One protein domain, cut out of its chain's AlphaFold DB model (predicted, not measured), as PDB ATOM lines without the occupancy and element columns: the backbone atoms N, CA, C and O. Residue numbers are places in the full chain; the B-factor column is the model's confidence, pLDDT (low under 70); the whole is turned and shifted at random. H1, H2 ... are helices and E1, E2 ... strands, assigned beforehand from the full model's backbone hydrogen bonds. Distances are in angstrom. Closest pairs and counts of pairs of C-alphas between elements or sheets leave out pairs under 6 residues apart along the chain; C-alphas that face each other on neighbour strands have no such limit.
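This is residues 69 to 142 of the 142 residues of an uncharacterized protein of Flavobacteriales bacterium (UniProt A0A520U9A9). A small three-stranded sheet, E3 E4 E5, is covered on one face by the later part of a long helix, H2, and beside it by a little two-stranded hairpin, E1 and E2; the opposite face of the sheet is bare. H2 makes the long axis, and its first turns, with the link before them, reach past the sheet, where residues 115 to 120 stick out. The printed part has 74 residues, with five named strands and then two named helices along the chain, E1 E2 E3 E4 E5 H1 H2; both sheets are antiparallel, with orders E3 - E4 - E5 and E1 - E2. The class is mixed, helices and strands, and the whole is compact, with a radius of gyration of the C-alphas of 12.8 A and spans of 38 by 22 by 21 A.

E1, residues 69 to 71, begins with C-alpha 69 at (169.580, 217.739, 389.447) and is 6.4 A long. E2 is residues 74 to 77, 10.2 A. E3 is residues 81 to 87, 17.1 A; E4, residues 92 to 97, and E5, residues 100 to 105, are 16.4 A each. H1 is residues 106 to 109, 5.3 A. H2, residues 119 to 140, runs 32.3 A to C-alpha 140 at (171.179, 226.357, 395.711).

E1 and E2 form an antiparallel hairpin, with N 71 and O 74 at 2.9 A. E3 E4 E5 is a meander, each strand the antiparallel neighbour of the one before; N 85 and O 94 are 3.0 A apart, and N 95 and O 102 2.9 A. H2 is on this sheet at a height over the sheet of 10.3 A, two layers with the helix on one face. It lies over E3 and E4, slantwise to the strands, at 36 degrees to E3 on the local plane. The closest C-alphas of E4 and H2 are those of Phe 93 and Val 133, 7.3 A. The closest of E1 and H2 are those of Val 69 and Phe 136, 7.0 A. E2 and E4 are near each other, with 5 pairs of C-alphas within 10 A. H1 is only just not on the sheet, with 4 such pairs; it touches residues 126 to 130 of H2 alone, with C-alphas 106 and 126 closest at 5.5 A. In H2 every O i to N i+4 pair is within hydrogen-bond range; H1 is too short for one, and its 1 O i to N i+3 pair is not within range.

The C-alphas farthest apart, those of Asn 116 and Lys 142, are 39.2 A apart. The printed part has no cut and no long link. The mean pLDDT of the printed part is 71.6; it is under 70 in residues 69 to 80, 98 to 99, 109 to 122 and 140 to 142.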
ATOM      1  N   VAL A  69     170.878 217.447 390.059       60.75
ATOM      2  CA  VAL A  69     169.580 217.739 389.447       60.75
ATOM      3  C   VAL A  69     169.645 217.296 387.995       60.75
ATOM      4  O   VAL A  69     170.541 217.689 387.245       60.75
ATOM      5  N   LYS A  70     168.740 216.382 387.636       59.91
ATOM      6  CA  LYS A  70     168.607 215.875 386.271       59.91
ATOM      7  C   LYS A  70     167.785 216.867 385.462       59.91
ATOM      8  O   LYS A  70     166.655 217.165 385.831       59.91
ATOM      9  N   PHE A  71     168.337 217.307 384.344       61.09
ATOM     10  CA  PHE A  71     167.659 218.136 383.358       61.09
ATOM     11  C   PHE A  71     167.576 217.331 382.066       61.09
ATOM     12  O   PHE A  71     168.566 217.212 381.349       61.09
ATOM     13  N   GLY A  72     166.420 216.693 381.853       57.97
ATOM     14  CA  GLY A  72     166.178 215.726 380.778       57.97
ATOM     15  C   GLY A  72     167.327 214.730 380.583       57.97
ATOM     16  O   GLY A  72     167.437 213.792 381.375       57.97
ATOM     17  N   SER A  73     168.157 214.897 379.546       51.19
ATOM     18  CA  SER A  73     169.295 213.982 379.283       51.19
ATOM     19  C   SER A  73     170.617 214.332 379.984       51.19
ATOM     20  O   SER A  73     171.547 213.527 379.950       51.19
ATOM     21  N   GLY A  74     170.703 215.489 380.643       54.03
ATOM     22  CA  GLY A  74     171.872 215.938 381.402       54.03
ATOM     23  C   GLY A  74     171.681 215.866 382.921       54.03
ATOM     24  O   GLY A  74     170.568 215.763 383.439       54.03
ATOM     25  N   SER A  75     172.783 215.951 383.664       64.25
ATOM     26  CA  SER A  75     172.780 216.070 385.127       64.25
ATOM     27  C   SER A  75     173.784 217.119 385.570       64.25
ATOM     28  O   SER A  75     174.941 217.059 385.165       64.25
ATOM     29  N   VAL A  76     173.355 218.043 386.426       64.31
ATOM     30  CA  VAL A  76     174.194 219.138 386.929       64.31
ATOM     31  C   VAL A  76     174.554 218.873 388.386       64.31
ATOM     32  O   VAL A  76     173.682 218.547 389.196       64.31
ATOM     33  N   ASN A  77     175.839 219.012 388.720       66.56
ATOM     34  CA  ASN A  77     176.326 218.923 390.093       66.56
ATOM     35  C   ASN A  77     176.116 220.267 390.806       66.56
ATOM     36  O   ASN A  77     176.804 221.241 390.512       66.56
ATOM     37  N   SER A  78     175.188 220.321 391.767       63.97
ATOM     38  CA  SER A  78     174.806 221.573 392.434       63.97
ATOM     39  C   SER A  78     175.911 222.208 393.288       63.97
ATOM     40  O   SER A  78     175.813 223.381 393.631       63.97
ATOM     41  N   ASN A  79     176.943 221.454 393.681       62.88
ATOM     42  CA  ASN A  79     177.967 221.937 394.617       62.88
ATOM     43  C   ASN A  79     179.066 222.775 393.947       62.88
ATOM     44  O   ASN A  79     179.773 223.487 394.657       62.88
ATOM     45  N   CYS A  80     179.176 222.716 392.616       67.06
ATOM     46  CA  CYS A  80     180.144 223.488 391.830       67.06
ATOM     47  C   CYS A  80     179.509 224.575 390.974       67.06
ATOM     48  O   CYS A  80     180.142 225.098 390.065       67.06
ATOM     49  N   VAL A  81     178.259 224.916 391.269       73.38
ATOM     50  CA  VAL A  81     177.549 225.995 390.595       73.38
ATOM     51  C   VAL A  81     178.114 227.323 391.083       73.38
ATOM     52  O   VAL A  81     177.991 227.655 392.261       73.38
ATOM     53  N   MET A  82     178.736 228.070 390.176       72.69
ATOM     54  CA  MET A  82     179.232 229.427 390.416       72.69
ATOM     55  C   MET A  82     178.129 230.455 390.177       72.69
ATOM     56  O   MET A  82     177.914 231.361 390.981       72.69
ATOM     57  N   SER A  83     177.388 230.287 389.085       74.88
ATOM     58  CA  SER A  83     176.224 231.106 388.773       74.88
ATOM     59  C   SER A  83     175.137 230.259 388.137       74.88
ATOM     60  O   SER A  83     175.407 229.295 387.420       74.88
ATOM     61  N   ALA A  84     173.890 230.609 388.411       82.06
ATOM     62  CA  ALA A  84     172.748 230.062 387.704       82.06
ATOM     63  C   ALA A  84     171.762 231.186 387.415       82.06
ATOM     64  O   ALA A  84     171.546 232.068 388.253       82.06
ATOM     65  N   GLY A  85     171.138 231.132 386.245       82.44
ATOM     66  CA  GLY A  85     170.121 232.096 385.856       82.44
ATOM     67  C   GLY A  85     169.039 231.470 384.994       82.44
ATOM     68  O   GLY A  85     169.247 230.459 384.320       82.44
ATOM     69  N   TYR A  86     167.856 232.071 385.047       84.31
ATOM     70  CA  TYR A  86     166.739 231.704 384.186       84.31
ATOM     71  C   TYR A  86     166.190 232.937 383.472       84.31
ATOM     72  O   TYR A  86     165.683 233.872 384.104       84.31
ATOM     73  N   ASP A  87     166.275 232.912 382.144       83.50
ATOM     74  CA  ASP A  87     165.604 233.863 381.269       83.50
ATOM     75  C   ASP A  87     164.184 233.355 380.985       83.50
ATOM     76  O   ASP A  87     163.992 232.335 380.318       83.50
ATOM     77  N   LYS A  88     163.169 234.059 381.500       77.19
ATOM     78  CA  LYS A  88     161.757 233.700 381.285       77.19
ATOM     79  C   LYS A  88     161.278 233.972 379.863       77.19
ATOM     80  O   LYS A  88     160.334 233.309 379.425       77.19
ATOM     81  N   GLN A  89     161.853 234.958 379.176       74.25
ATOM     82  CA  GLN A  89     161.445 235.312 377.820       74.25
ATOM     83  C   GLN A  89     161.892 234.217 376.853       74.25
ATOM     84  O   GLN A  89     161.065 233.675 376.117       74.25
ATOM     85  N   ASP A  90     163.165 233.838 376.943       74.62
ATOM     86  CA  ASP A  90     163.770 232.826 376.076       74.62
ATOM     87  C   ASP A  90     163.618 231.395 376.624       74.62
ATOM     88  O   ASP A  90     163.934 230.421 375.938       74.62
ATOM     89  N   ARG A  91     163.077 231.244 377.844       79.56
ATOM     90  CA  ARG A  91     162.931 229.964 378.572       79.56
ATOM     91  C   ARG A  91     164.244 229.193 378.634       79.56
ATOM     92  O   ARG A  91     164.286 227.965 378.476       79.56
ATOM     93  N   LEU A  92     165.310 229.958 378.831       82.19
ATOM     94  CA  LEU A  92     166.682 229.501 378.815       82.19
ATOM     95  C   LEU A  92     167.192 229.484 380.248       82.19
ATOM     96  O   LEU A  92     167.329 230.521 380.894       82.19
ATOM     97  N   PHE A  93     167.461 228.286 380.743       82.88
ATOM     98  CA  PHE A  93     168.175 228.088 381.988       82.88
ATOM     99  C   PHE A  93     169.659 227.951 381.674       82.88
ATOM    100  O   PHE A  93     170.036 227.207 380.767       82.88
ATOM    101  N   TYR A  94     170.502 228.657 382.413       83.31
ATOM    102  CA  TYR A  94     171.940 228.462 382.349       83.31
ATOM    103  C   TYR A  94     172.495 228.191 383.736       83.31
ATOM    104  O   TYR A  94     172.016 228.715 384.746       83.31
ATOM    105  N   VAL A  95     173.528 227.363 383.765       80.06
ATOM    106  CA  VAL A  95     174.272 227.047 384.971       80.06
ATOM    107  C   VAL A  95     175.751 227.000 384.634       80.06
ATOM    108  O   VAL A  95     176.187 226.229 383.781       80.06
ATOM    109  N   SER A  96     176.513 227.853 385.301       76.62
ATOM    110  CA  SER A  96     177.959 227.942 385.157       76.62
ATOM    111  C   SER A  96     178.603 227.194 386.311       76.62
ATOM    112  O   SER A  96     178.295 227.446 387.481       76.62
ATOM    113  N   MET A  97     179.486 226.267 385.977       74.44
ATOM    114  CA  MET A  97     180.365 225.554 386.891       74.44
ATOM    115  C   MET A  97     181.818 225.960 386.620       74.44
ATOM    116  O   MET A  97     182.095 226.649 385.640       74.44
ATOM    117  N   ASP A  98     182.745 225.562 387.493       69.50
ATOM    118  CA  ASP A  98     184.172 225.861 387.322       69.50
ATOM    119  C   ASP A  98     184.680 225.387 385.944       69.50
ATOM    120  O   ASP A  98     184.798 224.188 385.687       69.50
ATOM    121  N   GLY A  99     184.903 226.344 385.039       65.75
ATOM    122  CA  GLY A  99     185.383 226.120 383.674       65.75
ATOM    123  C   GLY A  99     184.348 225.704 382.617       65.75
ATOM    124  O   GLY A  99     184.742 225.553 381.463       65.75
ATOM    125  N   ASP A 100     183.059 225.545 382.945       70.81
ATOM    126  CA  ASP A 100     182.029 225.128 381.971       70.81
ATOM    127  C   ASP A 100     180.680 225.826 382.206       70.81
ATOM    128  O   ASP A 100     180.313 226.153 383.332       70.81
ATOM    129  N   THR A 101     179.909 226.073 381.149       74.88
ATOM    130  CA  THR A 101     178.555 226.640 381.244       74.88
ATOM    131  C   THR A 101     177.584 225.795 380.444       74.88
ATOM    132  O   THR A 101     177.659 225.707 379.219       74.88
ATOM    133  N   HIS A 102     176.613 225.213 381.141       75.56
ATOM    134  CA  HIS A 102     175.551 224.453 380.506       75.56
ATOM    135  C   HIS A 102     174.332 225.333 380.287       75.56
ATOM    136  O   HIS A 102     173.849 226.005 381.198       75.56
ATOM    137  N   TYR A 103     173.801 225.251 379.074       77.31
ATOM    138  CA  TYR A 103     172.566 225.900 378.674       77.31
ATOM    139  C   TYR A 103     171.501 224.838 378.445       77.31
ATOM    140  O   TYR A 103     171.686 223.904 377.663       77.31
ATOM    141  N   ILE A 104     170.373 224.989 379.125       75.75
ATOM    142  CA  ILE A 104     169.212 224.121 379.010       75.75
ATOM    143  C   ILE A 104     168.061 224.979 378.516       75.75
ATOM    144  O   ILE A 104     167.534 225.840 379.219       75.75
ATOM    145  N   GLU A 105     167.649 224.728 377.281       79.56
ATOM    146  CA  GLU A 105     166.456 225.348 376.732       79.56
ATOM    147  C   GLU A 105     165.271 224.409 376.961       79.56
ATOM    148  O   GLU A 105     165.145 223.368 376.305       79.56
ATOM    149  N   CYS A 106     164.364 224.787 377.866       76.69
ATOM    150  CA  CYS A 106     163.203 223.958 378.217       76.69
ATOM    151  C   CYS A 106     162.325 223.630 376.997       76.69
ATOM    152  O   CYS A 106     161.622 222.622 376.971       76.69
ATOM    153  N   SER A 107     162.369 224.475 375.963       73.31
ATOM    154  CA  SER A 107     161.655 224.277 374.704       73.31
ATOM    155  C   SER A 107     162.222 223.118 373.859       73.31
ATOM    156  O   SER A 107     161.449 222.451 373.159       73.31
ATOM    157  N   LYS A 108     163.537 222.859 373.956       72.38
ATOM    158  CA  LYS A 108     164.286 221.849 373.186       72.38
ATOM    159  C   LYS A 108     164.452 220.522 373.921       72.38
ATOM    160  O   LYS A 108     164.455 219.483 373.266       72.38
ATOM    161  N   GLU A 109     164.534 220.536 375.255       68.06
ATOM    162  CA  GLU A 109     164.582 219.300 376.061       68.06
ATOM    163  C   GLU A 109     163.297 218.469 375.937       68.06
ATOM    164  O   GLU A 109     163.312 217.252 376.120       68.06
ATOM    165  N   CYS A 110     162.191 219.093 375.527       68.62
ATOM    166  CA  CYS A 110     161.005 218.394 375.047       68.62
ATOM    167  C   CYS A 110     161.279 217.754 373.668       68.62
ATOM    168  O   CYS A 110     160.698 218.163 372.659       68.62
ATOM    169  N   LYS A 111     162.192 216.769 373.622       63.41
ATOM    170  CA  LYS A 111     162.525 215.954 372.444       63.41
ATOM    171  C   LYS A 111     161.276 215.269 371.864       63.41
ATOM    172  O   LYS A 111     160.211 215.184 372.479       63.41
ATOM    173  N   THR A 112     161.446 214.795 370.637       51.47
ATOM    174  CA  THR A 112     160.479 214.387 369.603       51.47
ATOM    175  C   THR A 112     159.263 213.553 370.037       51.47
ATOM    176  O   THR A 112     158.246 213.601 369.345       51.47
ATOM    177  N   GLU A 113     159.292 212.864 371.183       47.47
ATOM    178  CA  GLU A 113     158.138 212.125 371.729       47.47
ATOM    179  C   GLU A 113     156.901 213.011 371.934       47.47
ATOM    180  O   GLU A 113     155.781 212.581 371.662       47.47
ATOM    181  N   TYR A 114     157.085 214.276 372.327       51.75
ATOM    182  CA  TYR A 114     155.970 215.211 372.523       51.75
ATOM    183  C   TYR A 114     155.616 216.027 371.279       51.75
ATOM    184  O   TYR A 114     154.517 216.582 371.208       51.75
ATOM    185  N   LEU A 115     156.514 216.097 370.289       50.78
ATOM    186  CA  LEU A 115     156.224 216.758 369.013       50.78
ATOM    187  C   LEU A 115     155.144 215.994 368.235       50.78
ATOM    188  O   LEU A 115     154.299 216.624 367.602       50.78
ATOM    189  N   ASN A 116     155.102 214.666 368.382       53.56
ATOM    190  CA  ASN A 116     154.118 213.804 367.724       53.56
ATOM    191  C   ASN A 116     152.767 213.708 368.457       53.56
ATOM    192  O   ASN A 116     151.793 213.256 367.866       53.56
ATOM    193  N   GLN A 117     152.678 214.141 369.722       56.97
ATOM    194  CA  GLN A 117     151.465 213.997 370.546       56.97
ATOM    195  C   GLN A 117     150.678 215.315 370.746       56.97
ATOM    196  O   GLN A 117     149.663 215.349 371.441       56.97
ATOM    197  N   GLY A 118     151.101 216.415 370.108       64.19
ATOM    198  CA  GLY A 118     150.325 217.660 370.001       64.19
ATOM    199  C   GLY A 118     150.698 218.793 370.973       64.19
ATOM    200  O   GLY A 118     151.456 218.641 371.932       64.19
ATOM    201  N   ARG A 119     150.140 219.994 370.722       63.88
ATOM    202  CA  ARG A 119     150.495 221.263 371.408       63.88
ATOM    203  C   ARG A 119     150.306 221.242 372.936       63.88
ATOM    204  O   ARG A 119     150.979 221.998 373.635       63.88
ATOM    205  N   VAL A 120     149.399 220.413 373.457       68.81
ATOM    206  CA  VAL A 120     149.080 220.333 374.896       68.81
ATOM    207  C   VAL A 120     150.227 219.696 375.684       68.81
ATOM    208  O   VAL A 120     150.615 220.198 376.739       68.81
ATOM    209  N   LEU A 121     150.828 218.640 375.141       65.62
ATOM    210  CA  LEU A 121     151.911 217.917 375.802       65.62
ATOM    211  C   LEU A 121     153.233 218.686 375.762       65.62
ATOM    212  O   LEU A 121     153.942 218.716 376.767       65.62
ATOM    213  N   LYS A 122     153.490 219.435 374.681       68.06
ATOM    214  CA  LYS A 122     154.605 220.395 374.632       68.06
ATOM    215  C   LYS A 122     154.502 221.445 375.748       68.06
ATOM    216  O   LYS A 122     155.488 221.713 376.425       68.06
ATOM    217  N   LYS A 123     153.307 222.002 375.997       75.12
ATOM    218  CA  LYS A 123     153.091 222.957 377.104       75.12
ATOM    219  C   LYS A 123     153.318 222.318 378.478       75.12
ATOM    220  O   LYS A 123     153.936 222.944 379.333       75.12
ATOM    221  N   LYS A 124     152.847 221.083 378.685       80.44
ATOM    222  CA  LYS A 124     153.032 220.345 379.946       80.44
ATOM    223  C   LYS A 124     154.510 220.044 380.225       80.44
ATOM    224  O   LYS A 124     154.949 220.210 381.357       80.44
ATOM    225  N   CYS A 125     155.267 219.653 379.201       78.81
ATOM    226  CA  CYS A 125     156.701 219.384 379.310       78.81
ATOM    227  C   CYS A 125     157.500 220.643 379.674       78.81
ATOM    228  O   CYS A 125     158.266 220.619 380.634       78.81
ATOM    229  N   VAL A 126     157.252 221.767 378.990       80.06
ATOM    230  CA  VAL A 126     157.939 223.026 379.317       80.06
ATOM    231  C   VAL A 126     157.636 223.464 380.749       80.06
ATOM    232  O   VAL A 126     158.559 223.796 381.482       80.06
ATOM    233  N   LYS A 127     156.371 223.378 381.181       83.81
ATOM    234  CA  LYS A 127     155.986 223.732 382.553       83.81
ATOM    235  C   LYS A 127     156.698 222.871 383.604       83.81
ATOM    236  O   LYS A 127     157.081 223.383 384.647       83.81
ATOM    237  N   LYS A 128     156.895 221.580 383.319       83.19
ATOM    238  CA  LYS A 128     157.666 220.685 384.190       83.19
ATOM    239  C   LYS A 128     159.136 221.114 384.280       83.19
ATOM    240  O   LYS A 128     159.666 221.193 385.376       83.19
ATOM    241  N   CYS A 129     159.760 221.450 383.151       80.12
ATOM    242  CA  CYS A 129     161.136 221.956 383.134       80.12
ATOM    243  C   CYS A 129     161.288 223.248 383.957       80.12
ATOM    244  O   CYS A 129     162.223 223.373 384.738       80.12
ATOM    245  N   GLU A 130     160.336 224.180 383.852       83.19
ATOM    246  CA  GLU A 130     160.318 225.404 384.670       83.19
ATOM    247  C   GLU A 130     160.199 225.110 386.175       83.19
ATOM    248  O   GLU A 130     160.819 225.790 386.993       83.19
ATOM    249  N   GLU A 131     159.421 224.093 386.549       85.25
ATOM    250  CA  GLU A 131     159.280 223.640 387.936       85.25
ATOM    251  C   GLU A 131     160.573 222.996 388.461       85.25
ATOM    252  O   GLU A 131     161.016 223.323 389.561       85.25
ATOM    253  N   ASP A 132     161.230 222.161 387.650       80.56
ATOM    254  CA  ASP A 132     162.527 221.554 387.977       80.56
ATOM    255  C   ASP A 132     163.619 222.629 388.159       80.56
ATOM    256  O   ASP A 132     164.396 222.574 389.115       80.56
ATOM    257  N   VAL A 133     163.632 223.658 387.302       80.44
ATOM    258  CA  VAL A 133     164.520 224.828 387.429       80.44
ATOM    259  C   VAL A 133     164.230 225.600 388.716       80.44
ATOM    260  O   VAL A 133     165.155 225.927 389.459       80.44
ATOM    261  N   LYS A 134     162.959 225.859 389.040       83.12
ATOM    262  CA  LYS A 134     162.589 226.536 390.292       83.12
ATOM    263  C   LYS A 134     163.054 225.747 391.521       83.12
ATOM    264  O   LYS A 134     163.656 226.326 392.423       83.12
ATOM    265  N   ASN A 135     162.836 224.433 391.532       82.50
ATOM    266  CA  ASN A 135     163.289 223.550 392.607       82.50
ATOM    267  C   ASN A 135     164.820 223.570 392.745       82.50
ATOM    268  O   ASN A 135     165.341 223.561 393.859       82.50
ATOM    269  N   PHE A 136     165.553 223.646 391.630       77.62
ATOM    270  CA  PHE A 136     167.006 223.819 391.643       77.62
ATOM    271  C   PHE A 136     167.424 225.134 392.315       77.62
ATOM    272  O   PHE A 136     168.274 225.113 393.207       77.62
ATOM    273  N   PHE A 137     166.786 226.255 391.962       76.88
ATOM    274  CA  PHE A 137     167.035 227.549 392.609       76.88
ATOM    275  C   PHE A 137     166.749 227.522 394.116       76.88
ATOM    276  O   PHE A 137     167.487 228.120 394.898       76.88
ATOM    277  N   GLU A 138     165.714 226.806 394.553       81.12
ATOM    278  CA  GLU A 138     165.415 226.630 395.980       81.12
ATOM    279  C   GLU A 138     166.472 225.792 396.718       81.12
ATOM    280  O   GLU A 138     166.679 225.987 397.916       81.12
ATOM    281  N   VAL A 139     167.147 224.864 396.030       74.44
ATOM    282  CA  VAL A 139     168.223 224.043 396.608       74.44
ATOM    283  C   VAL A 139     169.529 224.825 396.720       74.44
ATOM    284  O   VAL A 139     170.187 224.713 397.749       74.44
ATOM    285  N   ILE A 140     169.911 225.601 395.700       69.31
ATOM    286  CA  ILE A 140     171.179 226.357 395.711       69.31
ATOM    287  C   ILE A 140     171.142 227.595 396.625       69.31
ATOM    288  O   ILE A 140     172.193 228.043 397.067       69.31
ATOM    289  N   ASN A 141     169.951 228.131 396.923       67.44
ATOM    290  CA  ASN A 141     169.763 229.258 397.847       67.44
ATOM    291  C   ASN A 141     169.754 228.857 399.339       67.44
ATOM    292  O   ASN A 141     169.617 229.732 400.194       67.44
ATOM    293  N   LYS A 142     169.864 227.562 399.662       64.81
ATOM    294  CA  LYS A 142     169.960 227.038 401.037       64.81
ATOM    295  C   LYS A 142     171.399 226.669 401.393       64.81
ATOM    296  O   LYS A 142     171.758 226.850 402.574       64.81
TER     297      LYS A 142